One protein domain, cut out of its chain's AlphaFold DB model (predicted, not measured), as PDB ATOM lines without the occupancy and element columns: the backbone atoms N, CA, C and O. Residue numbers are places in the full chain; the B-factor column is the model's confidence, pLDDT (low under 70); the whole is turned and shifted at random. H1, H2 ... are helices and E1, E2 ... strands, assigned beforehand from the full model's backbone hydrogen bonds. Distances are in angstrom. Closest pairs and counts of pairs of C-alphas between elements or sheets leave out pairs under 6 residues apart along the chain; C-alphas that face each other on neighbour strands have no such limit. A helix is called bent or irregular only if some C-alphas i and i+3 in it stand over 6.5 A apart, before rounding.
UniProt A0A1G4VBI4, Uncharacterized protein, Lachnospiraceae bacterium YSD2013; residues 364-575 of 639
ATOM      1  N   GLY A 364     573.966 270.370 504.707       89.62
ATOM      2  CA  GLY A 364     574.717 270.723 503.502       89.62
ATOM      3  C   GLY A 364     574.381 269.877 502.272       89.62
ATOM      4  O   GLY A 364     575.062 269.996 501.253       89.62
ATOM      5  N   TYR A 365     573.361 269.016 502.335       89.56
ATOM      6  CA  TYR A 365     573.027 268.120 501.231       89.56
ATOM      7  C   TYR A 365     572.219 268.767 500.120       89.56
ATOM      8  O   TYR A 365     572.285 268.274 498.996       89.56
ATOM      9  N   VAL A 366     571.478 269.833 500.409       90.94
ATOM     10  CA  VAL A 366     570.539 270.446 499.472       90.94
ATOM     11  C   VAL A 366     570.780 271.942 499.394       90.94
ATOM     12  O   VAL A 366     570.867 272.608 500.426       90.94
ATOM     13  N   SER A 367     570.791 272.477 498.177       92.00
ATOM     14  CA  SER A 367     570.668 273.909 497.907       92.00
ATOM     15  C   SER A 367     569.499 274.190 496.969       92.00
ATOM     16  O   SER A 367     569.172 273.371 496.109       92.00
ATOM     17  N   LEU A 368     568.829 275.322 497.185       93.31
ATOM     18  CA  LEU A 368     567.698 275.783 496.380       93.31
ATOM     19  C   LEU A 368     567.503 277.295 496.522       93.31
ATOM     20  O   LEU A 368     567.925 277.896 497.508       93.31
ATOM     21  N   LYS A 369     566.807 277.898 495.562       94.12
ATOM     22  CA  LYS A 369     566.267 279.254 495.653       94.12
ATOM     23  C   LYS A 369     564.848 279.185 496.204       94.12
ATOM     24  O   LYS A 369     563.981 278.533 495.623       94.12
ATOM     25  N   ILE A 370     564.594 279.884 497.304       93.81
ATOM     26  CA  ILE A 370     563.273 279.927 497.943       93.81
ATOM     27  C   ILE A 370     562.693 281.337 497.907       93.81
ATOM     28  O   ILE A 370     563.448 282.303 497.993       93.81
ATOM     29  N   PRO A 371     561.363 281.488 497.810       94.44
ATOM     30  CA  PRO A 371     560.716 282.763 498.070       94.44
ATOM     31  C   PRO A 371     561.069 283.275 499.471       94.44
ATOM     32  O   PRO A 371     560.993 282.530 500.452       94.44
ATOM     33  N   SER A 372     561.429 284.551 499.564       91.44
ATOM     34  CA  SER A 372     561.858 285.165 500.821       91.44
ATOM     35  C   SER A 372     560.777 285.016 501.896       91.44
ATOM     36  O   SER A 372     559.605 285.325 501.672       91.44
ATOM     37  N   GLY A 373     561.161 284.524 503.075       89.12
ATOM     38  CA  GLY A 373     560.239 284.322 504.203       89.12
ATOM     39  C   GLY A 373     559.380 283.052 504.137       89.12
ATOM     40  O   GLY A 373     558.596 282.798 505.061       89.12
ATOM     41  N   TRP A 374     559.524 282.223 503.098       94.62
ATOM     42  CA  TRP A 374     558.901 280.901 503.069       94.62
ATOM     43  C   TRP A 374     559.595 279.919 504.004       94.62
ATOM     44  O   TRP A 374     560.742 280.089 504.415       94.62
ATOM     45  N   LYS A 375     558.867 278.865 504.374       94.56
ATOM     46  CA  LYS A 375     559.380 277.834 505.276       94.56
ATOM     47  C   LYS A 375     559.882 276.648 504.474       94.56
ATOM     48  O   LYS A 375     559.183 276.152 503.593       94.56
ATOM     49  N   VAL A 376     561.057 276.153 504.851       94.00
ATOM     50  CA  VAL A 376     561.636 274.919 504.318       94.00
ATOM     51  C   VAL A 376     561.653 273.859 505.408       94.00
ATOM     52  O   VAL A 376     561.966 274.132 506.569       94.00
ATOM     53  N   ARG A 377     561.296 272.631 505.045       92.25
ATOM     54  CA  ARG A 377     561.469 271.445 505.878       92.25
ATOM     55  C   ARG A 377     562.241 270.403 505.090       92.25
ATOM     56  O   ARG A 377     561.721 269.887 504.109       92.25
ATOM     57  N   CYS A 378     563.420 270.049 505.583       90.69
ATOM     58  CA  CYS A 378     564.179 268.903 505.102       90.69
ATOM     59  C   CYS A 378     564.042 267.744 506.093       90.69
ATOM     60  O   CYS A 378     564.094 267.945 507.307       90.69
ATOM     61  N   THR A 379     563.828 266.530 505.595       87.12
ATOM     62  CA  THR A 379     563.790 265.306 506.405       87.12
ATOM     63  C   THR A 379     564.649 264.245 505.738       87.12
ATOM     64  O   THR A 379     564.273 263.717 504.697       87.12
ATOM     65  N   ASN A 380     565.780 263.924 506.365       84.56
ATOM     66  CA  ASN A 380     566.609 262.778 506.015       84.56
ATOM     67  C   ASN A 380     566.238 261.607 506.935       84.56
ATOM     68  O   ASN A 380     566.534 261.638 508.134       84.56
ATOM     69  N   THR A 381     565.531 260.613 506.402       76.50
ATOM     70  CA  THR A 381     564.995 259.511 507.218       76.50
ATOM     71  C   THR A 381     566.055 258.445 507.483       76.50
ATOM     72  O   THR A 381     566.224 257.999 508.622       76.50
ATOM     73  N   ASP A 382     566.773 258.038 506.440       70.88
ATOM     74  CA  ASP A 382     567.691 256.899 506.468       70.88
ATOM     75  C   ASP A 382     568.820 256.989 505.426       70.88
ATOM     76  O   ASP A 382     569.463 255.984 505.133       70.88
ATOM     77  N   THR A 383     569.140 258.191 504.937       75.62
ATOM     78  CA  THR A 383     570.107 258.479 503.853       75.62
ATOM     79  C   THR A 383     569.580 258.190 502.447       75.62
ATOM     80  O   THR A 383     570.053 258.820 501.510       75.62
ATOM     81  N   ILE A 384     568.599 257.296 502.282       78.69
ATOM     82  CA  ILE A 384     567.998 256.965 500.977       78.69
ATOM     83  C   ILE A 384     566.785 257.854 500.704       78.69
ATOM     84  O   ILE A 384     566.641 258.411 499.611       78.69
ATOM     85  N   VAL A 385     565.942 258.021 501.725       85.12
ATOM     86  CA  VAL A 385     564.748 258.865 501.680       85.12
ATOM     87  C   VAL A 385     565.082 260.260 502.206       85.12
ATOM     88  O   VAL A 385     565.199 260.474 503.423       85.12
ATOM     89  N   TYR A 386     565.181 261.222 501.288       89.88
ATOM     90  CA  TYR A 386     565.311 262.641 501.597       89.88
ATOM     91  C   TYR A 386     564.118 263.411 501.045       89.88
ATOM     92  O   TYR A 386     563.906 263.457 499.836       89.88
ATOM     93  N   THR A 387     563.349 264.043 501.932       91.44
ATOM     94  CA  THR A 387     562.191 264.863 501.559       91.44
ATOM     95  C   THR A 387     562.461 266.332 501.844       91.44
ATOM     96  O   THR A 387     562.823 266.697 502.964       91.44
ATOM     97  N   ILE A 388     562.207 267.180 500.853       94.56
ATOM     98  CA  ILE A 388     562.216 268.639 500.957       94.56
ATOM     99  C   ILE A 388     560.787 269.125 500.758       94.56
ATOM    100  O   ILE A 388     560.129 268.744 499.794       94.56
ATOM    101  N   THR A 389     560.306 269.991 501.643       96.31
ATOM    102  CA  THR A 389     559.041 270.710 501.466       96.31
ATOM    103  C   THR A 389     559.275 272.199 501.657       96.31
ATOM    104  O   THR A 389     559.652 272.627 502.748       96.31
ATOM    105  N   VAL A 390     559.000 272.984 500.620       97.00
ATOM    106  CA  VAL A 390     559.019 274.451 500.639       97.00
ATOM    107  C   VAL A 390     557.573 274.926 500.587       97.00
ATOM    108  O   VAL A 390     556.822 274.496 499.714       97.00
ATOM    109  N   TYR A 391     557.141 275.750 501.540       95.38
ATOM    110  CA  TYR A 391     555.728 276.113 501.665       95.38
ATOM    111  C   TYR A 391     555.509 277.541 502.152       95.38
ATOM    112  O   TYR A 391     556.271 278.074 502.969       95.38
ATOM    113  N   HIS A 392     554.415 278.130 501.671       94.31
ATOM    114  CA  HIS A 392     553.996 279.474 502.039       94.31
ATOM    115  C   HIS A 392     553.641 279.540 503.539       94.31
ATOM    116  O   HIS A 392     552.940 278.658 504.055       94.31
ATOM    117  N   PRO A 393     554.107 280.562 504.284       88.69
ATOM    118  CA  PRO A 393     554.005 280.587 505.743       88.69
ATOM    119  C   PRO A 393     552.570 280.752 506.259       88.69
ATOM    120  O   PRO A 393     552.275 280.249 507.347       88.69
ATOM    121  N   GLU A 394     551.703 281.422 505.494       89.50
ATOM    122  CA  GLU A 394     550.299 281.688 505.853       89.50
ATOM    123  C   GLU A 394     549.308 280.724 505.185       89.50
ATOM    124  O   GLU A 394     548.192 280.552 505.667       89.50
ATOM    125  N   ASN A 395     549.722 280.055 504.105       90.50
ATOM    126  CA  ASN A 395     548.881 279.136 503.342       90.50
ATOM    127  C   ASN A 395     549.695 277.905 502.936       90.50
ATOM    128  O   ASN A 395     550.226 277.812 501.836       90.50
ATOM    129  N   ASN A 396     549.777 276.932 503.836       89.50
ATOM    130  CA  ASN A 396     550.583 275.724 503.645       89.50
ATOM    131  C   ASN A 396     550.120 274.816 502.484       89.50
ATOM    132  O   ASN A 396     550.791 273.818 502.203       89.50
ATOM    133  N   ASN A 397     548.996 275.135 501.834       93.31
ATOM    134  CA  ASN A 397     548.521 274.450 500.639       93.31
ATOM    135  C   ASN A 397     549.263 274.903 499.378       93.31
ATOM    136  O   ASN A 397     549.309 274.132 498.421       93.31
ATOM    137  N   ILE A 398     549.879 276.094 499.398       96.62
ATOM    138  CA  ILE A 398     550.851 276.538 498.395       96.62
ATOM    139  C   ILE A 398     552.210 275.962 498.790       96.62
ATOM    140  O   ILE A 398     552.861 276.438 499.729       96.62
ATOM    141  N   LYS A 399     552.615 274.887 498.117       95.94
ATOM    142  CA  LYS A 399     553.826 274.146 498.480       95.94
ATOM    143  C   LYS A 399     554.434 273.398 497.302       95.94
ATOM    144  O   LYS A 399     553.731 272.911 496.420       95.94
ATOM    145  N   PHE A 400     555.746 273.240 497.379       98.00
ATOM    146  CA  PHE A 400     556.549 272.331 496.575       98.00
ATOM    147  C   PHE A 400     557.111 271.243 497.495       98.00
ATOM    148  O   PHE A 400     557.609 271.537 498.584       98.00
ATOM    149  N   THR A 401     557.002 269.981 497.093       96.81
ATOM    150  CA  THR A 401     557.603 268.837 497.784       96.81
ATOM    151  C   THR A 401     558.381 267.989 496.795       96.81
ATOM    152  O   THR A 401     557.850 267.646 495.745       96.81
ATOM    153  N   TYR A 402     559.599 267.611 497.171       94.69
ATOM    154  CA  TYR A 402     560.410 266.641 496.449       94.69
ATOM    155  C   TYR A 402     560.899 265.563 497.410       94.69
ATOM    156  O   TYR A 402     561.383 265.886 498.496       94.69
ATOM    157  N   THR A 403     560.766 264.297 497.037       91.69
ATOM    158  CA  THR A 403     561.353 263.162 497.756       91.69
ATOM    159  C   THR A 403     562.229 262.374 496.803       91.69
ATOM    160  O   THR A 403     561.773 262.004 495.728       91.69
ATOM    161  N   THR A 404     563.477 262.119 497.193       87.69
ATOM    162  CA  THR A 404     564.443 261.414 496.339       87.69
ATOM    163  C   THR A 404     563.968 260.018 495.990       87.69
ATOM    164  O   THR A 404     563.850 259.698 494.819       87.69
ATOM    165  N   THR A 405     563.652 259.225 497.009       84.88
ATOM    166  CA  THR A 405     563.242 257.829 496.876       84.88
ATOM    167  C   THR A 405     562.255 257.504 497.976       84.88
ATOM    168  O   THR A 405     562.409 257.978 499.104       84.88
ATOM    169  N   GLN A 406     561.266 256.683 497.666       87.50
ATOM    170  CA  GLN A 406     560.370 256.062 498.625       87.50
ATOM    171  C   GLN A 406     559.974 254.668 498.130       87.50
ATOM    172  O   GLN A 406     560.222 254.319 496.983       87.50
ATOM    173  N   THR A 407     559.396 253.854 499.003       88.75
ATOM    174  CA  THR A 407     558.826 252.556 498.637       88.75
ATOM    175  C   THR A 407     557.306 252.568 498.694       88.75
ATOM    176  O   THR A 407     556.759 252.981 499.726       88.75
ATOM    177  N   SER A 408     556.644 252.014 497.682       91.62
ATOM    178  CA  SER A 408     555.201 251.758 497.681       91.62
ATOM    179  C   SER A 408     554.892 250.259 497.706       91.62
ATOM    180  O   SER A 408     555.757 249.414 497.489       91.62
ATOM    181  N   TYR A 409     553.651 249.923 498.062       92.25
ATOM    182  CA  TYR A 409     553.159 248.546 498.139       92.25
ATOM    183  C   TYR A 409     551.800 248.412 497.458       92.25
ATOM    184  O   TYR A 409     551.021 249.363 497.428       92.25
ATOM    185  N   GLU A 410     551.464 247.204 497.008       91.56
ATOM    186  CA  GLU A 410     550.233 246.958 496.245       91.56
ATOM    187  C   GLU A 410     548.938 247.303 497.004       91.56
ATOM    188  O   GLU A 410     547.920 247.621 496.392       91.56
ATOM    189  N   SER A 411     548.929 247.215 498.341       91.12
ATOM    190  CA  SER A 411     547.699 247.380 499.121       91.12
ATOM    191  C   SER A 411     547.922 247.705 500.599       91.12
ATOM    192  O   SER A 411     548.983 247.463 501.179       91.12
ATOM    193  N   GLN A 412     546.859 248.197 501.244       90.12
ATOM    194  CA  GLN A 412     546.824 248.395 502.695       90.12
ATOM    195  C   GLN A 412     546.978 247.074 503.465       90.12
ATOM    196  O   GLN A 412     547.601 247.074 504.522       90.12
ATOM    197  N   ASP A 413     546.474 245.955 502.936       89.69
ATOM    198  CA  ASP A 413     546.571 244.646 503.592       89.69
ATOM    199  C   ASP A 413     548.035 244.200 503.735       89.69
ATOM    200  O   ASP A 413     548.437 243.668 504.774       89.69
ATOM    201  N   VAL A 414     548.866 244.485 502.724       88.69
ATOM    202  CA  VAL A 414     550.315 244.232 502.775       88.69
ATOM    203  C   VAL A 414     550.982 245.107 503.833       88.69
ATOM    204  O   VAL A 414     551.778 244.608 504.631       88.69
ATOM    205  N   ILE A 415     550.617 246.389 503.910       87.62
ATOM    206  CA  ILE A 415     551.128 247.302 504.944       87.62
ATOM    207  C   ILE A 415     550.723 246.818 506.344       87.62
ATOM    208  O   ILE A 415     551.564 246.773 507.242       87.62
ATOM    209  N   ASP A 416     549.471 246.411 506.542       88.31
ATOM    210  CA  ASP A 416     548.975 245.907 507.828       88.31
ATOM    211  C   ASP A 416     549.707 244.623 508.245       88.31
ATOM    212  O   ASP A 416     550.052 244.445 509.421       88.31
ATOM    213  N   MET A 417     550.034 243.761 507.278       84.56
ATOM    214  CA  MET A 417     550.890 242.604 507.519       84.56
ATOM    215  C   MET A 417     552.302 243.026 507.939       84.56
ATOM    216  O   MET A 417     552.804 242.527 508.947       84.56
ATOM    217  N   LEU A 418     552.942 243.967 507.237       81.38
ATOM    218  CA  LEU A 418     554.265 244.482 507.619       81.38
ATOM    219  C   LEU A 418     554.251 245.071 509.035       81.38
ATOM    220  O   LEU A 418     555.165 244.804 509.819       81.38
ATOM    221  N   VAL A 419     553.198 245.806 509.405       82.88
ATOM    222  CA  VAL A 419     552.997 246.342 510.762       82.88
ATOM    223  C   VAL A 419     552.927 245.228 511.804       82.88
ATOM    224  O   VAL A 419     553.546 245.355 512.865       82.88
ATOM    225  N   ALA A 420     552.243 244.118 511.515       80.38
ATOM    226  CA  ALA A 420     552.192 242.963 512.413       80.38
ATOM    227  C   ALA A 420     553.586 242.358 512.679       80.38
ATOM    228  O   ALA A 420     553.837 241.841 513.769       80.38
ATOM    229  N   TYR A 421     554.516 242.496 511.727       74.62
ATOM    230  CA  TYR A 421     555.924 242.104 511.862       74.62
ATOM    231  C   TYR A 421     556.849 243.239 512.346       74.62
ATOM    232  O   TYR A 421     558.071 243.087 512.354       74.62
ATOM    233  N   GLY A 422     556.290 244.361 512.812       74.31
ATOM    234  CA  GLY A 422     557.040 245.490 513.376       74.31
ATOM    235  C   GLY A 422     557.510 246.535 512.356       74.31
ATOM    236  O   GLY A 422     558.376 247.347 512.688       74.31
ATOM    237  N   GLY A 423     556.961 246.511 511.140       70.25
ATOM    238  CA  GLY A 423     557.184 247.496 510.081       70.25
ATOM    239  C   GLY A 423     556.451 248.827 510.293       70.25
ATOM    240  O   GLY A 423     555.743 249.035 511.281       70.25
ATOM    241  N   ALA A 424     556.646 249.760 509.358       74.56
ATOM    242  CA  ALA A 424     556.020 251.080 509.397       74.56
ATOM    243  C   ALA A 424     554.537 251.016 509.002       74.56
ATOM    244  O   ALA A 424     554.162 250.323 508.065       74.56
ATOM    245  N   SER A 425     553.691 251.792 509.687       75.50
ATOM    246  CA  SER A 425     552.237 251.811 509.456       75.50
ATOM    247  C   SER A 425     551.760 252.904 508.497       75.50
ATOM    248  O   SER A 425     550.561 253.156 508.394       75.50
ATOM    249  N   LYS A 426     552.686 253.657 507.899       83.19
ATOM    250  CA  LYS A 426     552.399 254.777 506.997       83.19
ATOM    251  C   LYS A 426     553.361 254.708 505.824       83.19
ATOM    252  O   LYS A 426     554.433 255.304 505.880       83.19
ATOM    253  N   LEU A 427     552.963 253.955 504.811       88.12
ATOM    254  CA  LEU A 427     553.703 253.757 503.574       88.12
ATOM    255  C   LEU A 427     552.774 254.095 502.397       88.12
ATOM    256  O   LEU A 427     551.552 253.969 502.551       88.12
ATOM    257  N   PRO A 428     553.313 254.579 501.270       94.38
ATOM    258  CA  PRO A 428     552.565 254.703 500.027       94.38
ATOM    259  C   PRO A 428     551.965 253.374 499.562       94.38
ATOM    260  O   PRO A 428     552.496 252.295 499.828       94.38
ATOM    261  N   ILE A 429     550.850 253.485 498.853       95.06
ATOM    262  CA  ILE A 429     550.147 252.389 498.199       95.06
ATOM    263  C   ILE A 429     550.150 252.678 496.697       95.06
ATOM    264  O   ILE A 429     549.763 253.773 496.289       95.06
ATOM    265  N   SER A 430     550.562 251.697 495.901       96.12
ATOM    266  CA  SER A 430     550.531 251.726 494.440       96.12
ATOM    267  C   SER A 430     550.194 250.318 493.941       96.12
ATOM    268  O   SER A 430     551.071 249.462 493.895       96.12
ATOM    269  N   PRO A 431     548.920 250.019 493.627       94.00
ATOM    270  CA  PRO A 431     548.526 248.708 493.100       94.00
ATOM    271  C   PRO A 431     549.180 248.343 491.761       94.00
ATOM    272  O   PRO A 431     549.260 247.170 491.411       94.00
ATOM    273  N   GLU A 432     549.617 249.350 491.008       93.25
ATOM    274  CA  GLU A 432     550.356 249.199 489.759       93.25
ATOM    275  C   GLU A 432     551.622 250.057 489.833       93.25
ATOM    276  O   GLU A 432     551.583 251.157 490.386       93.25
ATOM    277  N   ALA A 433     552.721 249.593 489.241       89.75
ATOM    278  CA  ALA A 433     553.987 250.321 489.209       89.75
ATOM    279  C   ALA A 433     553.952 251.475 488.186       89.75
ATOM    280  O   ALA A 433     554.584 251.426 487.132       89.75
ATOM    281  N   ASN A 434     553.149 252.508 488.453       92.44
ATOM    282  CA  ASN A 434     553.085 253.720 487.642       92.44
ATOM    283  C   ASN A 434     552.718 254.957 488.475       92.44
ATOM    284  O   ASN A 434     552.182 254.866 489.580       92.44
ATOM    285  N   THR A 435     552.994 256.138 487.917       94.75
ATOM    286  CA  THR A 435     552.809 257.429 488.591       94.75
ATOM    287  C   THR A 435     551.372 257.664 489.064       94.75
ATOM    288  O   THR A 435     551.165 258.157 490.172       94.75
ATOM    289  N   LEU A 436     550.375 257.333 488.237       97.38
ATOM    290  CA  LEU A 436     548.968 257.590 488.552       97.38
ATOM    291  C   LEU A 436     548.522 256.760 489.756       97.38
ATOM    292  O   LEU A 436     547.995 257.308 490.725       97.38
ATOM    293  N   SER A 437     548.812 255.461 489.710       97.62
ATOM    294  CA  SER A 437     548.476 254.500 490.755       97.62
ATOM    295  C   SER A 437     549.044 254.915 492.116       97.62
ATOM    296  O   SER A 437     548.321 254.886 493.119       97.62
ATOM    297  N   LEU A 438     550.282 255.425 492.144       98.06
ATOM    298  CA  LEU A 438     550.914 255.944 493.355       98.06
ATOM    299  C   LEU A 438     550.103 257.097 493.963       98.06
ATOM    300  O   LEU A 438     549.752 257.059 495.147       98.06
ATOM    301  N   PHE A 439     549.795 258.135 493.182       98.31
ATOM    302  CA  PHE A 439     549.157 259.342 493.718       98.31
ATOM    303  C   PHE A 439     547.662 259.175 494.011       98.31
ATOM    304  O   PHE A 439     547.180 259.769 494.985       98.31
ATOM    305  N   GLU A 440     546.949 258.343 493.252       97.88
ATOM    306  CA  GLU A 440     545.542 258.011 493.506       97.88
ATOM    307  C   GLU A 440     545.358 257.303 494.853       97.88
ATOM    308  O   GLU A 440     544.423 257.603 495.605       97.88
ATOM    309  N   ASN A 441     546.281 256.403 495.202       97.12
ATOM    310  CA  ASN A 441     546.130 255.515 496.356       97.12
ATOM    311  C   ASN A 441     546.895 255.991 497.604       97.12
ATOM    312  O   ASN A 441     546.548 255.622 498.732       97.12
ATOM    313  N   SER A 442     547.875 256.885 497.449       96.25
ATOM    314  CA  SER A 442     548.752 257.337 498.544       96.25
ATOM    315  C   SER A 442     548.380 258.682 499.171       96.25
ATOM    316  O   SER A 442     549.163 259.240 499.944       96.25
ATOM    317  N   GLY A 443     547.180 259.214 498.922       91.12
ATOM    318  CA  GLY A 443     546.785 260.533 499.438       91.12
ATOM    319  C   GLY A 443     546.956 260.696 500.956       91.12
ATOM    320  O   GLY A 443     547.454 261.720 501.424       91.12
ATOM    321  N   LYS A 444     546.668 259.654 501.752       89.25
ATOM    322  CA  LYS A 444     546.892 259.679 503.215       89.25
ATOM    323  C   LYS A 444     548.360 259.911 503.591       89.25
ATOM    324  O   LYS A 444     548.620 260.586 504.591       89.25
ATOM    325  N   PHE A 445     549.285 259.340 502.821       91.31
ATOM    326  CA  PHE A 445     550.724 259.499 503.008       91.31
ATOM    327  C   PHE A 445     551.158 260.921 502.622       91.31
ATOM    328  O   PHE A 445     551.756 261.621 503.440       91.31
ATOM    329  N   PHE A 446     550.750 261.393 501.441       91.94
ATOM    330  CA  PHE A 446     551.103 262.723 500.920       91.94
ATOM    331  C   PHE A 446     550.309 263.890 501.539       91.94
ATOM    332  O   PHE A 446     550.648 265.065 501.369       91.94
ATOM    333  N   GLY A 447     549.279 263.586 502.328       89.31
ATOM    334  CA  GLY A 447     548.521 264.559 503.107       89.31
ATOM    335  C   GLY A 447     547.380 265.241 502.355       89.31
ATOM    336  O   GLY A 447     547.042 266.368 502.710       89.31
ATOM    337  N   TYR A 448     546.778 264.560 501.382       94.56
ATOM    338  CA  TYR A 448     545.569 264.982 500.674       94.56
ATOM    339  C   TYR A 448     544.544 263.833 500.580       94.56
ATOM    340  O   TYR A 448     544.780 262.713 501.035       94.56
ATOM    341  N   SER A 449     543.371 264.107 500.022       96.31
ATOM    342  CA  SER A 449     542.324 263.116 499.730       96.31
ATOM    343  C   SER A 449     541.603 263.464 498.427       96.31
ATOM    344  O   SER A 449     541.818 264.554 497.910       96.31
ATOM    345  N   GLY A 450     540.775 262.558 497.893       95.56
ATOM    346  CA  GLY A 450     539.969 262.825 496.693       95.56
ATOM    347  C   GLY A 450     540.807 263.219 495.476       95.56
ATOM    348  O   GLY A 450     540.537 264.250 494.872       95.56
ATOM    349  N   PHE A 451     541.858 262.449 495.185       98.25
ATOM    350  CA  PHE A 451     542.699 262.681 494.015       98.25
ATOM    351  C   PHE A 451     541.901 262.392 492.740       98.25
ATOM    352  O   PHE A 451     541.300 261.326 492.626       98.25
ATOM    353  N   GLU A 452     541.886 263.338 491.806       97.56
ATOM    354  CA  GLU A 452     541.202 263.211 490.516       97.56
ATOM    355  C   GLU A 452     542.121 263.738 489.416       97.56
ATOM    356  O   GLU A 452     542.449 264.927 489.387       97.56
ATOM    357  N   GLN A 453     542.548 262.861 488.506       96.94
ATOM    358  CA  GLN A 453     543.364 263.257 487.364       96.94
ATOM    359  C   GLN A 453     542.580 264.195 486.435       96.94
ATOM    360  O   GLN A 453     541.495 263.864 485.961       96.94
ATOM    361  N   ILE A 454     543.177 265.346 486.125       94.12
ATOM    362  CA  ILE A 454     542.711 266.272 485.088       94.12
ATOM    363  C   ILE A 454     543.304 265.857 483.740       94.12
ATOM    364  O   ILE A 454     542.580 265.719 482.754       94.12
ATOM    365  N   ALA A 455     544.626 265.664 483.698       92.75
ATOM    366  CA  ALA A 455     545.356 265.310 482.488       92.75
ATOM    367  C   ALA A 455     546.674 264.594 482.810       92.75
ATOM    368  O   ALA A 455     547.325 264.881 483.813       92.75
ATOM    369  N   ASP A 456     547.071 263.672 481.931       92.50
ATOM    370  CA  ASP A 456     548.467 263.242 481.809       92.50
ATOM    371  C   ASP A 456     549.162 264.207 480.839       92.50
ATOM    372  O   ASP A 456     548.731 264.361 479.691       92.50
ATOM    373  N   LEU A 457     550.186 264.906 481.322       88.00
ATOM    374  CA  LEU A 457     550.945 265.903 480.571       88.00
ATOM    375  C   LEU A 457     552.172 265.300 479.865       88.00
ATOM    376  O   LEU A 457     552.945 266.031 479.240       88.00
ATOM    377  N   GLY A 458     552.355 263.981 479.945       85.38
ATOM    378  CA  GLY A 458     553.423 263.238 479.290       85.38
ATOM    379  C   GLY A 458     554.564 262.857 480.228       85.38
ATOM    380  O   GLY A 458     554.447 262.915 481.449       85.38
ATOM    381  N   SER A 459     555.677 262.435 479.629       84.19
ATOM    382  CA  SER A 459     556.844 261.923 480.350       84.19
ATOM    383  C   SER A 459     557.452 262.963 481.296       84.19
ATOM    384  O   SER A 459     557.530 264.150 480.982       84.19
ATOM    385  N   ASN A 460     557.953 262.499 482.438       78.25
ATOM    386  CA  ASN A 460     558.782 263.285 483.351       78.25
ATOM    387  C   ASN A 460     560.278 263.259 482.985       78.25
ATOM    388  O   ASN A 460     561.101 263.695 483.784       78.25
ATOM    389  N   GLY A 461     560.636 262.715 481.816       73.06
ATOM    390  CA  GLY A 461     562.021 262.589 481.354       73.06
ATOM    391  C   GLY A 461     562.803 261.475 482.054       73.06
ATOM    392  O   GLY A 461     563.997 261.325 481.821       73.06
ATOM    393  N   TYR A 462     562.141 260.695 482.913       70.69
ATOM    394  CA  TYR A 462     562.778 259.722 483.794       70.69
ATOM    395  C   TYR A 462     561.949 258.437 483.966       70.69
ATOM    396  O   TYR A 462     562.018 257.793 485.004       70.69
ATOM    397  N   GLY A 463     561.142 258.051 482.974       70.81
ATOM    398  CA  GLY A 463     560.361 256.801 483.002       70.81
ATOM    399  C   GLY A 463     559.036 256.864 483.777       70.81
ATOM    400  O   GLY A 463     558.363 255.846 483.907       70.81
ATOM    401  N   GLY A 464     558.647 258.040 484.275       83.44
ATOM    402  CA  GLY A 464     557.329 258.312 484.853       83.44
ATOM    403  C   GLY A 464     556.541 259.350 484.051       83.44
ATOM    404  O   GLY A 464     557.011 259.858 483.032       83.44
ATOM    405  N   SER A 465     555.355 259.707 484.545       88.25
ATOM    406  CA  SER A 465     554.490 260.737 483.952       88.25
ATOM    407  C   SER A 465     554.438 262.013 484.795       88.25
ATOM    408  O   SER A 465     554.776 262.031 485.983       88.25
ATOM    409  N   VAL A 466     553.979 263.100 484.184       94.00
ATOM    410  CA  VAL A 466     553.619 264.361 484.837       94.00
ATOM    411  C   VAL A 466     552.101 264.470 484.823       94.00
ATOM    412  O   VAL A 466     551.487 264.603 483.772       94.00
ATOM    413  N   ILE A 467     551.479 264.414 485.994       96.94
ATOM    414  CA  ILE A 467     550.025 264.378 486.143       96.94
ATOM    415  C   ILE A 467     549.544 265.717 486.691       96.94
ATOM    416  O   ILE A 467     549.963 266.139 487.769       96.94
ATOM    417  N   GLN A 468     548.628 266.365 485.974       97.19
ATOM    418  CA  GLN A 468     547.818 267.453 486.518       97.19
ATOM    419  C   GLN A 468     546.590 266.839 487.185       97.19
ATOM    420  O   GLN A 468     545.867 266.055 486.563       97.19
ATOM    421  N   ALA A 469     546.339 267.181 488.443       97.56
ATOM    422  CA  ALA A 469     545.233 266.602 489.194       97.56
ATOM    423  C   ALA A 469     544.648 267.566 490.221       97.56
ATOM    424  O   ALA A 469     545.308 268.501 490.689       97.56
ATOM    425  N   LYS A 470     543.404 267.284 490.604       97.75
ATOM    426  CA  LYS A 470     542.772 267.857 491.788       97.75
ATOM    427  C   LYS A 470     543.050 266.999 493.002       97.75
ATOM    428  O   LYS A 470     543.183 265.781 492.907       97.75
ATOM    429  N   ALA A 471     543.052 267.640 494.161       97.75
ATOM    430  CA  ALA A 471     542.995 266.956 495.439       97.75
ATOM    431  C   ALA A 471     542.298 267.836 496.481       97.75
ATOM    432  O   ALA A 471     542.032 269.013 496.270       97.75
ATOM    433  N   THR A 472     542.010 267.275 497.646       97.69
ATOM    434  CA  THR A 472     541.448 267.992 498.793       97.69
ATOM    435  C   THR A 472     542.452 267.973 499.936       97.69
ATOM    436  O   THR A 472     542.861 266.902 500.401       97.69
ATOM    437  N   ALA A 473     542.855 269.157 500.392       92.88
ATOM    438  CA  ALA A 473     543.724 269.335 501.547       92.88
ATOM    439  C   ALA A 473     543.056 268.855 502.846       92.88
ATOM    440  O   ALA A 473     541.840 268.690 502.937       92.88
ATOM    441  N   LYS A 474     543.849 268.682 503.910       89.31
ATOM    442  CA  LYS A 474     543.324 268.287 505.233       89.31
ATOM    443  C   LYS A 474     542.348 269.298 505.835       89.31
ATOM    444  O   LYS A 474     541.495 268.910 506.627       89.31
ATOM    445  N   ASP A 475     542.487 270.572 505.487       90.00
ATOM    446  CA  ASP A 475     541.586 271.652 505.900       90.00
ATOM    447  C   ASP A 475     540.356 271.792 504.980       90.00
ATOM    448  O   ASP A 475     539.576 272.723 505.143       90.00
ATOM    449  N   SER A 476     540.143 270.833 504.070       93.06
ATOM    450  CA  SER A 476     539.081 270.817 503.052       93.06
ATOM    451  C   SER A 476     539.236 271.847 501.927       93.06
ATOM    452  O   SER A 476     538.313 272.006 501.129       93.06
ATOM    453  N   THR A 477     540.388 272.518 501.817       94.50
ATOM    454  CA  THR A 477     540.692 273.369 500.657       94.50
ATOM    455  C   THR A 477     540.792 272.513 499.395       94.50
ATOM    456  O   THR A 477     541.512 271.511 499.378       94.50
ATOM    457  N   ALA A 478     540.082 272.914 498.339       96.19
ATOM    458  CA  ALA A 478     540.235 272.330 497.011       96.19
ATOM    459  C   ALA A 478     541.593 272.736 496.426       96.19
ATOM    460  O   ALA A 478     541.933 273.922 496.383       96.19
ATOM    461  N   LEU A 479     542.374 271.745 496.014       96.94
ATOM    462  CA  LEU A 479     543.707 271.901 495.455       96.94
ATOM    463  C   LEU A 479     543.702 271.526 493.984       96.94
ATOM    464  O   LEU A 479     543.056 270.559 493.585       96.94
ATOM    465  N   GLU A 480     544.534 272.227 493.232       97.19
ATOM    466  CA  GLU A 480     545.057 271.754 491.958       97.19
ATOM    467  C   GLU A 480     546.579 271.633 492.086       97.19
ATOM    468  O   GLU A 480     547.208 272.321 492.905       97.19
ATOM    469  N   GLY A 481     547.166 270.701 491.343       97.06
ATOM    470  CA  GLY A 481     548.588 270.435 491.440       97.06
ATOM    471  C   GLY A 481     549.182 269.666 490.275       97.06
ATOM    472  O   GLY A 481     548.469 269.070 489.464       97.06
ATOM    473  N   LEU A 482     550.514 269.659 490.258       97.69
ATOM    474  CA  LEU A 482     551.335 268.784 489.431       97.69
ATOM    475  C   LEU A 482     551.979 267.712 490.303       97.69
ATOM    476  O   LEU A 482     552.535 268.005 491.364       97.69
ATOM    477  N   PHE A 483     551.902 266.478 489.827       98.19
ATOM    478  CA  PHE A 483     552.347 265.283 490.525       98.19
ATOM    479  C   PHE A 483     553.199 264.455 489.575       98.19
ATOM    480  O   PHE A 483     552.798 264.199 488.441       98.19
ATOM    481  N   SER A 484     554.384 264.042 490.005       95.31
ATOM    482  CA  SER A 484     555.245 263.200 489.178       95.31
ATOM    483  C   SER A 484     556.128 262.305 490.032       95.31
ATOM    484  O   SER A 484     556.554 262.698 491.110       95.31
ATOM    485  N   ALA A 485     556.369 261.091 489.559       92.75
ATOM    486  CA  ALA A 485     557.261 260.111 490.160       92.75
ATOM    487  C   ALA A 485     557.562 259.041 489.112       92.75
ATOM    488  O   ALA A 485     556.707 258.751 488.270       92.75
ATOM    489  N   THR A 486     558.732 258.429 489.195       87.00
ATOM    490  CA  THR A 486     559.052 257.216 488.442       87.00
ATOM    491  C   THR A 486     558.861 256.026 489.360       87.00
ATOM    492  O   THR A 486     559.499 255.967 490.403       87.00
ATOM    493  N   VAL A 487     557.984 255.095 488.991       87.62
ATOM    494  CA  VAL A 487     557.705 253.910 489.808       87.62
ATOM    495  C   VAL A 487     558.328 252.694 489.134       87.62
ATOM    496  O   VAL A 487     557.983 252.370 488.000       87.62
ATOM    497  N   ILE A 488     559.282 252.061 489.809       83.44
ATOM    498  CA  ILE A 488     560.038 250.913 489.306       83.44
ATOM    499  C   ILE A 488     559.500 249.651 489.980       83.44
ATOM    500  O   ILE A 488     559.612 249.502 491.198       83.44
ATOM    501  N   ASP A 489     558.960 248.742 489.166       84.88
ATOM    502  CA  ASP A 489     558.521 247.410 489.587       84.88
ATOM    503  C   ASP A 489     559.734 246.569 490.015       84.88
ATOM    504  O   ASP A 489     560.618 246.261 489.207       84.88
ATOM    505  N   MET A 490     559.781 246.188 491.292       78.00
ATOM    506  CA  MET A 490     560.869 245.362 491.844       78.00
ATOM    507  C   MET A 490     560.574 243.859 491.768       78.00
ATOM    508  O   MET A 490     561.305 243.031 492.331       78.00
ATOM    509  N   GLY A 491     559.512 243.484 491.065       78.94
ATOM    510  CA  GLY A 491     559.038 242.130 490.885       78.94
ATOM    511  C   GLY A 491     558.111 241.679 492.006       78.94
ATOM    512  O   GLY A 491     557.487 242.452 492.726       78.94
ATOM    513  N   THR A 492     558.006 240.361 492.163       82.06
ATOM    514  CA  THR A 492     557.056 239.758 493.101       82.06
ATOM    515  C   THR A 492     557.759 238.885 494.125       82.06
ATOM    516  O   THR A 492     558.704 238.153 493.828       82.06
ATOM    517  N   ASN A 493     557.266 238.931 495.358       78.19
ATOM    518  CA  ASN A 493     557.651 238.018 496.421       78.19
ATOM    519  C   ASN A 493     556.430 237.724 497.285       78.19
ATOM    520  O   ASN A 493     555.952 238.593 498.007       78.19
ATOM    521  N   TYR A 494     555.918 236.499 497.210       79.38
ATOM    522  CA  TYR A 494     554.677 236.140 497.884       79.38
ATOM    523  C   TYR A 494     554.924 235.554 499.273       79.38
ATOM    524  O   TYR A 494     555.576 234.518 499.423       79.38
ATOM    525  N   VAL A 495     554.312 236.162 500.288       74.44
ATOM    526  CA  VAL A 495     554.265 235.650 501.663       74.44
ATOM    527  C   VAL A 495     552.805 235.520 502.075       74.44
ATOM    528  O   VAL A 495     552.036 236.467 501.974       74.44
ATOM    529  N   LEU A 496     552.406 234.318 502.508       77.69
ATOM    530  CA  LEU A 496     551.019 233.991 502.883       77.69
ATOM    531  C   LEU A 496     549.970 234.321 501.797       77.69
ATOM    532  O   LEU A 496     548.798 234.508 502.107       77.69
ATOM    533  N   GLY A 497     550.381 234.332 500.525       76.12
ATOM    534  CA  GLY A 497     549.506 234.612 499.382       76.12
ATOM    535  C   GLY A 497     549.409 236.085 498.977       76.12
ATOM    536  O   GLY A 497     548.736 236.365 497.991       76.12
ATOM    537  N   SER A 498     550.098 236.999 499.667       76.62
ATOM    538  CA  SER A 498     550.174 238.429 499.321       76.62
ATOM    539  C   SER A 498     551.556 238.785 498.776       76.62
ATOM    540  O   SER A 498     552.548 238.237 499.269       76.62
ATOM    541  N   ASN A 499     551.641 239.679 497.784       81.31
ATOM    542  CA  ASN A 499     552.932 240.162 497.299       81.31
ATOM    543  C   ASN A 499     553.479 241.188 498.298       81.31
ATOM    544  O   ASN A 499     552.899 242.244 498.514       81.31
ATOM    545  N   VAL A 500     554.594 240.860 498.942       82.31
ATOM    546  CA  VAL A 500     555.260 241.732 499.921       82.31
ATOM    547  C   VAL A 500     556.442 242.485 499.338       82.31
ATOM    548  O   VAL A 500     557.153 243.161 500.086       82.31
ATOM    549  N   MET A 501     556.696 242.328 498.037       82.94
ATOM    550  CA  MET A 501     557.696 243.143 497.367       82.94
ATOM    551  C   MET A 501     557.206 244.591 497.296       82.94
ATOM    552  O   MET A 501     556.016 244.838 497.112       82.94
ATOM    553  N   PHE A 502     558.125 245.525 497.523       84.81
ATOM    554  CA  PHE A 502     557.873 246.953 497.378       84.81
ATOM    555  C   PHE A 502     558.249 247.402 495.973       84.81
ATOM    556  O   PHE A 502     559.232 246.894 495.446       84.81
ATOM    557  N   ASP A 503     557.573 248.410 495.443       87.06
ATOM    558  CA  ASP A 503     558.059 249.155 494.281       87.06
ATOM    559  C   ASP A 503     558.905 250.344 494.740       87.06
ATOM    560  O   ASP A 503     558.808 250.786 495.893       87.06
ATOM    561  N   LEU A 504     559.765 250.848 493.854       85.31
ATOM    562  CA  LEU A 504     560.556 252.050 494.120       85.31
ATOM    563  C   LEU A 504     559.944 253.268 493.458       85.31
ATOM    564  O   LEU A 504     559.863 253.344 492.239       85.31
ATOM    565  N   ASP A 505     559.595 254.245 494.283       88.88
ATOM    566  CA  ASP A 505     559.063 255.534 493.883       88.88
ATOM    567  C   ASP A 505     560.203 256.565 493.883       88.88
ATOM    568  O   ASP A 505     560.617 257.085 494.925       88.88
ATOM    569  N   GLU A 506     560.732 256.865 492.707       84.69
ATOM    570  CA  GLU A 506     561.867 257.759 492.515       84.69
ATOM    571  C   GLU A 506     561.427 259.160 492.095       84.69
ATOM    572  O   GLU A 506     560.510 259.348 491.289       84.69
ATOM    573  N   GLY A 507     562.113 260.159 492.647       86.94
ATOM    574  CA  GLY A 507     561.936 261.564 492.302       86.94
ATOM    575  C   GLY A 507     560.523 262.090 492.546       86.94
ATOM    576  O   GLY A 507     560.039 262.891 491.759       86.94
ATOM    577  N   ILE A 508     559.836 261.664 493.608       93.62
ATOM    578  CA  ILE A 508     558.453 262.081 493.866       93.62
ATOM    579  C   ILE A 508     558.378 263.606 494.013       93.62
ATOM    580  O   ILE A 508     558.853 264.170 494.999       93.62
ATOM    581  N   MET A 509     557.706 264.256 493.071       95.56
ATOM    582  CA  MET A 509     557.455 265.687 493.019       95.56
ATOM    583  C   MET A 509     555.963 265.968 493.193       95.56
ATOM    584  O   MET A 509     555.115 265.347 492.549       95.56
ATOM    585  N   ILE A 510     555.650 266.921 494.072       98.00
ATOM    586  CA  ILE A 510     554.295 267.424 494.303       98.00
ATOM    587  C   ILE A 510     554.338 268.951 494.390       98.00
ATOM    588  O   ILE A 510     554.912 269.510 495.329       98.00
ATOM    589  N   MET A 511     553.667 269.623 493.464       98.31
ATOM    590  CA  MET A 511     553.366 271.055 493.518       98.31
ATOM    591  C   MET A 511     551.872 271.226 493.730       98.31
ATOM    592  O   MET A 511     551.088 270.705 492.945       98.31
ATOM    593  N   THR A 512     551.461 271.967 494.753       98.06
ATOM    594  CA  THR A 512     550.037 272.261 494.975       98.06
ATOM    595  C   THR A 512     549.821 273.719 495.324       98.06
ATOM    596  O   THR A 512     550.689 274.356 495.923       98.06
ATOM    597  N   ALA A 513     548.630 274.211 495.005       97.31
ATOM    598  CA  ALA A 513     548.058 275.454 495.511       97.31
ATOM    599  C   ALA A 513     546.520 275.317 495.537       97.31
ATOM    600  O   ALA A 513     545.991 274.327 495.017       97.31
ATOM    601  N   PRO A 514     545.774 276.268 496.127       95.44
ATOM    602  CA  PRO A 514     544.326 276.319 495.951       95.44
ATOM    603  C   PRO A 514     543.945 276.292 494.465       95.44
ATOM    604  O   PRO A 514     544.562 276.995 493.667       95.44
ATOM    605  N   GLU A 515     542.920 275.518 494.101       93.19
ATOM    606  CA  GLU A 515     542.479 275.318 492.704       93.19
ATOM    607  C   GLU A 515     542.282 276.648 491.957       93.19
ATOM    608  O   GLU A 515     542.716 276.823 490.822       93.19
ATOM    609  N   ALA A 516     541.700 277.633 492.643       88.75
ATOM    610  CA  ALA A 516     541.449 278.964 492.105       88.75
ATOM    611  C   ALA A 516     542.714 279.724 491.675       88.75
ATOM    612  O   ALA A 516     542.621 280.579 490.800       88.75
ATOM    613  N   ASP A 517     543.867 279.427 492.276       89.81
ATOM    614  CA  ASP A 517     545.085 280.226 492.141       89.81
ATOM    615  C   ASP A 517     546.290 279.397 491.658       89.81
ATOM    616  O   ASP A 517     547.396 279.930 491.570       89.81
ATOM    617  N   PHE A 518     546.118 278.112 491.323       94.25
ATOM    618  CA  PHE A 518     547.235 277.246 490.927       94.25
ATOM    619  C   PHE A 518     548.017 277.786 489.727       94.25
ATOM    620  O   PHE A 518     549.239 277.863 489.798       94.25
ATOM    621  N   VAL A 519     547.336 278.286 488.693       90.81
ATOM    622  CA  VAL A 519     547.980 278.927 487.530       90.81
ATOM    623  C   VAL A 519     548.845 280.132 487.935       90.81
ATOM    624  O   VAL A 519     549.900 280.359 487.349       90.81
ATOM    625  N   ASN A 520     548.449 280.879 488.971       90.94
ATOM    626  CA  ASN A 520     549.205 282.036 489.462       90.94
ATOM    627  C   ASN A 520     550.476 281.617 490.215       90.94
ATOM    628  O   ASN A 520     551.502 282.297 490.129       90.94
ATOM    629  N   TRP A 521     550.401 280.514 490.964       95.12
ATOM    630  CA  TRP A 521     551.481 280.022 491.824       95.12
ATOM    631  C   TRP A 521     552.408 279.018 491.145       95.12
ATOM    632  O   TRP A 521     553.543 278.856 491.594       95.12
ATOM    633  N   GLN A 522     551.974 278.371 490.065       93.62
ATOM    634  CA  GLN A 522     552.767 277.361 489.373       93.62
ATOM    635  C   GLN A 522     554.154 277.885 488.958       93.62
ATOM    636  O   GLN A 522     555.125 277.220 489.313       93.62
ATOM    637  N   PRO A 523     554.316 279.084 488.355       91.62
ATOM    638  CA  PRO A 523     555.645 279.575 487.977       91.62
ATOM    639  C   PRO A 523     556.601 279.735 489.168       91.62
ATOM    640  O   PRO A 523     557.805 279.516 489.050       91.62
ATOM    641  N   VAL A 524     556.068 280.087 490.344       94.75
ATOM    642  CA  VAL A 524     556.850 280.216 491.582       94.75
ATOM    643  C   VAL A 524     557.330 278.848 492.057       94.75
ATOM    644  O   VAL A 524     558.509 278.685 492.361       94.75
ATOM    645  N   LEU A 525     556.421 277.871 492.126       97.31
ATOM    646  CA  LEU A 525     556.721 276.510 492.584       97.31
ATOM    647  C   LEU A 525     557.731 275.816 491.668       97.31
ATOM    648  O   LEU A 525     558.624 275.111 492.134       97.31
ATOM    649  N   SER A 526     557.626 276.083 490.377       92.75
ATOM    650  CA  SER A 526     558.545 275.608 489.357       92.75
ATOM    651  C   SER A 526     559.940 276.176 489.489       92.75
ATOM    652  O   SER A 526     560.903 275.421 489.499       92.75
ATOM    653  N   LYS A 527     560.061 277.486 489.718       91.38
ATOM    654  CA  LYS A 527     561.361 278.118 489.958       91.38
ATOM    655  C   LYS A 527     562.064 277.570 491.206       91.38
ATOM    656  O   LYS A 527     563.291 277.496 491.238       91.38
ATOM    657  N   ILE A 528     561.303 277.155 492.226       95.00
ATOM    658  CA  ILE A 528     561.862 276.420 493.372       95.00
ATOM    659  C   ILE A 528     562.449 275.088 492.891       95.00
ATOM    660  O   ILE A 528     563.596 274.784 493.219       95.00
ATOM    661  N   PHE A 529     561.695 274.314 492.104       94.38
ATOM    662  CA  PHE A 529     562.140 273.008 491.612       94.38
ATOM    663  C   PHE A 529     563.358 273.100 490.685       94.38
ATOM    664  O   PHE A 529     564.317 272.364 490.884       94.38
ATOM    665  N   GLU A 530     563.366 274.054 489.756       88.56
ATOM    666  CA  GLU A 530     564.475 274.301 488.822       88.56
ATOM    667  C   GLU A 530     565.795 274.581 489.539       88.56
ATOM    668  O   GLU A 530     566.868 274.219 489.063       88.56
ATOM    669  N   SER A 531     565.720 275.232 490.698       91.69
ATOM    670  CA  SER A 531     566.894 275.570 491.500       91.69
ATOM    671  C   SER A 531     567.354 274.454 492.439       91.69
ATOM    672  O   SER A 531     568.379 274.615 493.102       91.69
ATOM    673  N   LEU A 532     566.590 273.363 492.553       91.06
ATOM    674  CA  LEU A 532     566.882 272.288 493.490       91.06
ATOM    675  C   LEU A 532     568.109 271.501 493.033       91.06
ATOM    676  O   LEU A 532     568.099 270.840 491.996       91.06
ATOM    677  N   SER A 533     569.134 271.479 493.877       86.31
ATOM    678  CA  SER A 533     570.330 270.675 493.658       86.31
ATOM    679  C   SER A 533     570.726 269.917 494.918       86.31
ATOM    680  O   SER A 533     570.722 270.462 496.024       86.31
ATOM    681  N   PHE A 534     571.137 268.669 494.728       85.44
ATOM    682  CA  PHE A 534     571.739 267.851 495.772       85.44
ATOM    683  C   PHE A 534     573.261 267.854 495.636       85.44
ATOM    684  O   PHE A 534     573.795 267.791 494.531       85.44
ATOM    685  N   SER A 535     573.964 267.894 496.764       86.88
ATOM    686  CA  SER A 535     575.423 267.810 496.789       86.88
ATOM    687  C   SER A 535     575.924 266.436 496.324       86.88
ATOM    688  O   SER A 535     575.297 265.404 496.575       86.88
ATOM    689  N   ASN A 536     577.134 266.396 495.763       80.00
ATOM    690  CA  ASN A 536     577.812 265.134 495.440       80.00
ATOM    691  C   ASN A 536     577.996 264.233 496.677       80.00
ATOM    692  O   ASN A 536     577.954 263.008 496.569       80.00
ATOM    693  N   GLY A 537     578.178 264.834 497.859       83.81
ATOM    694  CA  GLY A 537     578.296 264.108 499.125       83.81
ATOM    695  C   GLY A 537     577.035 263.314 499.461       83.81
ATOM    696  O   GLY A 537     577.135 262.136 499.802       83.81
ATOM    697  N   TYR A 538     575.860 263.919 499.272       85.88
ATOM    698  CA  TYR A 538     574.578 263.244 499.471       85.88
ATOM    699  C   TYR A 538     574.452 262.001 498.588       85.88
ATOM    700  O   TYR A 538     574.218 260.907 499.098       85.88
ATOM    701  N   TRP A 539     574.669 262.142 497.275       80.06
ATOM    702  CA  TRP A 539     574.541 261.020 496.341       80.06
ATOM    703  C   TRP A 539     575.527 259.899 496.637       80.06
ATOM    704  O   TRP A 539     575.163 258.725 496.581       80.06
ATOM    705  N   LYS A 540     576.757 260.248 497.023       79.38
ATOM    706  CA  LYS A 540     577.758 259.267 497.445       79.38
ATOM    707  C   LYS A 540     577.277 258.451 498.647       79.38
ATOM    708  O   LYS A 540     577.361 257.224 498.624       79.38
ATOM    709  N   GLU A 541     576.780 259.112 499.688       81.69
ATOM    710  CA  GLU A 541     576.298 258.439 500.899       81.69
ATOM    711  C   GLU A 541     575.029 257.618 500.643       81.69
ATOM    712  O   GLU A 541     574.946 256.461 501.062       81.69
ATOM    713  N   ARG A 542     574.071 258.183 499.903       80.19
ATOM    714  CA  ARG A 542     572.827 257.514 499.509       80.19
ATOM    715  C   ARG A 542     573.109 256.240 498.717       80.19
ATOM    716  O   ARG A 542     572.582 255.184 499.057       80.19
ATOM    717  N   ASN A 543     573.968 256.312 497.702       75.38
ATOM    718  CA  ASN A 543     574.291 255.164 496.852       75.38
ATOM    719  C   ASN A 543     575.059 254.082 497.624       75.38
ATOM    720  O   ASN A 543     574.807 252.893 497.429       75.38
ATOM    721  N   ALA A 544     575.930 254.472 498.561       76.62
ATOM    722  CA  ALA A 544     576.587 253.528 499.460       76.62
ATOM    723  C   ALA A 544     575.583 252.810 500.382       76.62
ATOM    724  O   ALA A 544     575.695 251.600 500.588       76.62
ATOM    725  N   ALA A 545     574.590 253.528 500.917       76.12
ATOM    726  CA  ALA A 545     573.513 252.930 501.704       76.12
ATOM    727  C   ALA A 545     572.635 251.999 500.847       76.12
ATOM    728  O   ALA A 545     572.293 250.901 501.285       76.12
ATOM    729  N   TRP A 546     572.328 252.397 499.610       72.31
ATOM    730  CA  TRP A 546     571.511 251.624 498.675       72.31
ATOM    731  C   TRP A 546     572.148 250.284 498.289       72.31
ATOM    732  O   TRP A 546     571.507 249.236 498.392       72.31
ATOM    733  N   ALA A 547     573.443 250.292 497.958       67.19
ATOM    734  CA  ALA A 547     574.191 249.088 497.593       67.19
ATOM    735  C   ALA A 547     574.171 248.009 498.695       67.19
ATOM    736  O   ALA A 547     574.209 246.812 498.404       67.19
ATOM    737  N   GLN A 548     574.067 248.409 499.970       67.88
ATOM    738  CA  GLN A 548     573.950 247.469 501.090       67.88
ATOM    739  C   GLN A 548     572.590 246.762 501.146       67.88
ATOM    740  O   GLN A 548     572.508 245.657 501.688       67.88
ATOM    741  N   ILE A 549     571.535 247.381 500.611       62.81
ATOM    742  CA  ILE A 549     570.162 246.870 500.668       62.81
ATOM    743  C   ILE A 549     569.885 245.936 499.492       62.81
ATOM    744  O   ILE A 549     569.417 244.816 499.702       62.81
ATOM    745  N   THR A 550     570.193 246.363 498.269       61.06
ATOM    746  CA  THR A 550     569.837 245.611 497.054       61.06
ATOM    747  C   THR A 550     570.920 244.644 496.593       61.06
ATOM    748  O   THR A 550     570.628 243.737 495.819       61.06
ATOM    749  N   LYS A 551     572.171 244.813 497.055       54.06
ATOM    750  CA  LYS A 551     573.363 244.135 496.510       54.06
ATOM    751  C   LYS A 551     573.548 244.334 494.994       54.06
ATOM    752  O   LYS A 551     574.328 243.609 494.383       54.06
ATOM    753  N   THR A 552     572.860 245.307 494.396       42.66
ATOM    754  CA  THR A 552     572.986 245.702 492.989       42.66
ATOM    755  C   THR A 552     573.515 247.136 492.907       42.66
ATOM    756  O   THR A 552     573.152 247.993 493.707       42.66
ATOM    757  N   SER A 553     574.391 247.402 491.934       36.41
ATOM    758  CA  SER A 553     575.023 248.713 491.687       36.41
ATOM    759  C   SER A 553     574.163 249.631 490.801       36.41
ATOM    760  O   SER A 553     574.700 250.450 490.055       36.41
ATOM    761  N   GLN A 554     572.836 249.493 490.813       44.03
ATOM    762  CA  GLN A 554     572.005 250.428 490.057       44.03
ATOM    763  C   GLN A 554     572.060 251.782 490.763       44.03
ATOM    764  O   GLN A 554     571.493 251.969 491.841       44.03
ATOM    765  N   ALA A 555     572.825 252.702 490.174       39.50
ATOM    766  CA  ALA A 555     572.804 254.105 490.526       39.50
ATOM    767  C   ALA A 555     571.391 254.600 490.250       39.50
ATOM    768  O   ALA A 555     570.995 254.783 489.103       39.50
ATOM    769  N   ILE A 556     570.606 254.756 491.305       50.22
ATOM    770  CA  ILE A 556     569.337 255.442 491.184       50.22
ATOM    771  C   ILE A 556     569.586 256.906 491.541       50.22
ATOM    772  O   ILE A 556     570.238 257.187 492.541       50.22
ATOM    773  N   SER A 557     569.055 257.822 490.738       51.53
ATOM    774  CA  SER A 557     569.020 259.265 490.978       51.53
ATOM    775  C   SER A 557     570.311 260.064 490.715       51.53
ATOM    776  O   SER A 557     571.090 260.397 491.606       51.53
ATOM    777  N   GLN A 558     570.454 260.468 489.452       53.47
ATOM    778  CA  GLN A 558     570.847 261.829 489.077       53.47
ATOM    779  C   GLN A 558     569.919 262.279 487.943       53.47
ATOM    780  O   GLN A 558     570.150 261.959 486.785       53.47
ATOM    781  N   SER A 559     568.821 262.962 488.270       57.34
ATOM    782  CA  SER A 559     567.943 263.551 487.244       57.34
ATOM    783  C   SER A 559     566.994 264.627 487.776       57.34
ATOM    784  O   SER A 559     566.047 264.978 487.085       57.34
ATOM    785  N   THR A 560     567.220 265.210 488.967       66.81
ATOM    786  CA  THR A 560     566.357 266.299 489.480       66.81
ATOM    787  C   THR A 560     566.230 267.436 488.460       66.81
ATOM    788  O   THR A 560     565.133 267.949 488.258       66.81
ATOM    789  N   LYS A 561     567.320 267.748 487.743       70.94
ATOM    790  CA  LYS A 561     567.319 268.716 486.644       70.94
ATOM    791  C   LYS A 561     566.500 268.247 485.437       70.94
ATOM    792  O   LYS A 561     565.557 268.932 485.069       70.94
ATOM    793  N   ALA A 562     566.795 267.074 484.872       69.06
ATOM    794  CA  ALA A 562     566.047 266.538 483.728       69.06
ATOM    795  C   ALA A 562     564.542 266.402 484.029       69.06
ATOM    796  O   ALA A 562     563.696 266.726 483.196       69.06
ATOM    797  N   MET A 563     564.207 266.003 485.256       77.12
ATOM    798  CA  MET A 563     562.836 265.917 485.733       77.12
ATOM    799  C   MET A 563     562.180 267.292 485.860       77.12
ATOM    800  O   MET A 563     561.043 267.456 485.424       77.12
ATOM    801  N   SER A 564     562.879 268.282 486.425       80.69
ATOM    802  CA  SER A 564     562.400 269.667 486.463       80.69
ATOM    803  C   SER A 564     562.121 270.191 485.062       80.69
ATOM    804  O   SER A 564     561.022 270.671 484.787       80.69
ATOM    805  N   ASP A 565     563.069 270.009 484.151       77.06
ATOM    806  CA  ASP A 565     562.975 270.479 482.773       77.06
ATOM    807  C   ASP A 565     561.789 269.817 482.045       77.06
ATOM    808  O   ASP A 565     561.018 270.490 481.352       77.06
ATOM    809  N   SER A 566     561.571 268.516 482.265       75.81
ATOM    810  CA  SER A 566     560.442 267.784 481.684       75.81
ATOM    811  C   SER A 566     559.099 268.202 482.276       75.81
ATOM    812  O   SER A 566     558.164 268.462 481.524       75.81
ATOM    813  N   VAL A 567     558.992 268.332 483.604       79.12
ATOM    814  CA  VAL A 567     557.768 268.804 484.282       79.12
ATOM    815  C   VAL A 567     557.359 270.180 483.762       79.12
ATOM    816  O   VAL A 567     556.181 270.406 483.471       79.12
ATOM    817  N   MET A 568     558.328 271.074 483.575       81.69
ATOM    818  CA  MET A 568     558.091 272.408 483.029       81.69
ATOM    819  C   MET A 568     557.658 272.382 481.577       81.69
ATOM    820  O   MET A 568     556.662 273.004 481.211       81.69
ATOM    821  N   SER A 569     558.353 271.601 480.760       76.50
ATOM    822  CA  SER A 569     558.005 271.417 479.356       76.50
ATOM    823  C   SER A 569     556.592 270.844 479.188       76.50
ATOM    824  O   SER A 569     555.817 271.345 478.372       76.50
ATOM    825  N   SER A 570     556.231 269.846 479.995       80.31
ATOM    826  CA  SER A 570     554.896 269.247 480.036       80.31
ATOM    827  C   SER A 570     553.822 270.249 480.453       80.31
ATOM    828  O   SER A 570     552.762 270.306 479.829       80.31
ATOM    829  N   TRP A 571     554.094 271.082 481.461       85.81
ATOM    830  CA  TRP A 571     553.169 272.138 481.867       85.81
ATOM    831  C   TRP A 571     552.955 273.179 480.766       85.81
ATOM    832  O   TRP A 571     551.816 273.536 480.472       85.81
ATOM    833  N   GLU A 572     554.017 273.653 480.117       80.00
ATOM    834  CA  GLU A 572     553.921 274.657 479.050       80.00
ATOM    835  C   GLU A 572     553.157 274.151 477.819       80.00
ATOM    836  O   GLU A 572     552.449 274.921 477.170       80.00
ATOM    837  N   LYS A 573     553.270 272.855 477.503       71.88
ATOM    838  CA  LYS A 573     552.652 272.219 476.324       71.88
ATOM    839  C   LYS A 573     551.244 271.676 476.578       71.88
ATOM    840  O   LYS A 573     550.646 271.093 475.669       71.88
ATOM    841  N   ARG A 574     550.722 271.805 477.800       81.75
ATOM    842  CA  ARG A 574     549.453 271.182 478.187       81.75
ATOM    843  C   ARG A 574     548.273 271.703 477.365       81.75
ATOM    844  O   ARG A 574     548.260 272.827 476.863       81.75
ATOM    845  N   ASN A 575     547.228 270.883 477.272       73.31
ATOM    846  CA  ASN A 575     545.962 271.336 476.710       73.31
ATOM    847  C   ASN A 575     545.233 272.229 477.722       73.31
ATOM    848  O   ASN A 575     544.623 271.759 478.678       73.31
TER     849      ASN A 575
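What this domain is: This is residues 364 to 575 of the 639 residues of an uncharacterized protein of Lachnospiraceae bacterium YSD2013 (UniProt A0A1G4VBI4). A twisted sheet of seven strands curls round the short helix H2 on one face, while H4 and H6 pack on the opposite face. H5 lies off the sheet, and H1 and the long link of residues 489 to 502 lie toward one end of the longest axis. The printed part has 212 residues with six named helices and eight named strands, in the order E1 E2 E3 E4 H1 H2 H3 E5 E6 E7 E8 H4 H5 H6; the antiparallel sheet runs E2 E3 E4 E8 E7 E6 E5, and the class is mixed. The whole is compact, with a radius of gyration of the C-alphas of 16.8 A and spans of 49 by 38 by 31 A.

Where its parts are: E1, residues 366 to 371, begins at C-alpha 366 (570.539, 270.446, 499.472). E2 is residues 375 to 380, E3 386 to 391 and E4 399 to 408, 22.4 A long. H1 is residues 412 to 420, H2 435 to 441 and H3 443 to 446. E5 is residues 448 to 459, E6 465 to 473, E7 478 to 488, 30.2 A, and E8 503 to 514, 30.5 A. H4, residues 515 to 530, 22.4 A, is irregular, with C-alphas 516 and 519 8.0 A apart, and has a kink of 51 degrees near residue 522. H5 is residues 536 to 550, 21.2 A; H6, residues 560 to 572, ends at C-alpha 572 (553.921, 274.657, 479.050).

How they stand to each other: E2 E3 E4 and E5 E6 E7 E8 are meanders, each strand the antiparallel neighbour of the one before. N and O pairs within hydrogen-bond range include N 377 and O 389, 2.8 A, for E2 and E3; N 388 and O 402, 2.8 A, for E3 and E4; N 401 and O 510, 2.8 A, for E4 and E8; N 482 and O 511, 2.9 A, for E8 and E7; N 467 and O 483, 2.8 A, for E7 and E6; and N 452 and O 470, 3.0 A, for E6 and E5. Helices on both faces make three layers, H4 and H6 on one face and H2 on the other. The closest C-alphas of H2 and E7 are those of Thr 435 and Ala 485, 5.4 A. H3 only grazes the sheet with residues 443 to 446. H6, at a height over the sheet of 9.0 A, runs across the strands, at 78 degrees to E6 on the local plane. H4, with residues 526 to 530 alone, touches H6, the closest C-alphas being those of Glu 530 and Ser 564, 5.6 A. E1 pairs with no named strand; its residues 366 to 367 pair antiparallel with residues 533 to 534. H1 is not on the sheet, and H5 only just is not, with 4 pairs of C-alphas within 10 A. Every O i to N i+4 pair is within hydrogen-bond range in H1, H2 and H6, but 8 of 12 in H4 and 9 of 11 in H5; H3 is too short for one.

The domain as a whole: The two C-alphas farthest apart, those of Ser 372 and Leu 496, are 52.3 A apart. The printed part has no cut. The links H1 to H2 and E7 to E8 are long. The mean pLDDT of the printed part is 86.0; residues 547 to 560 and residue 562 are under 70.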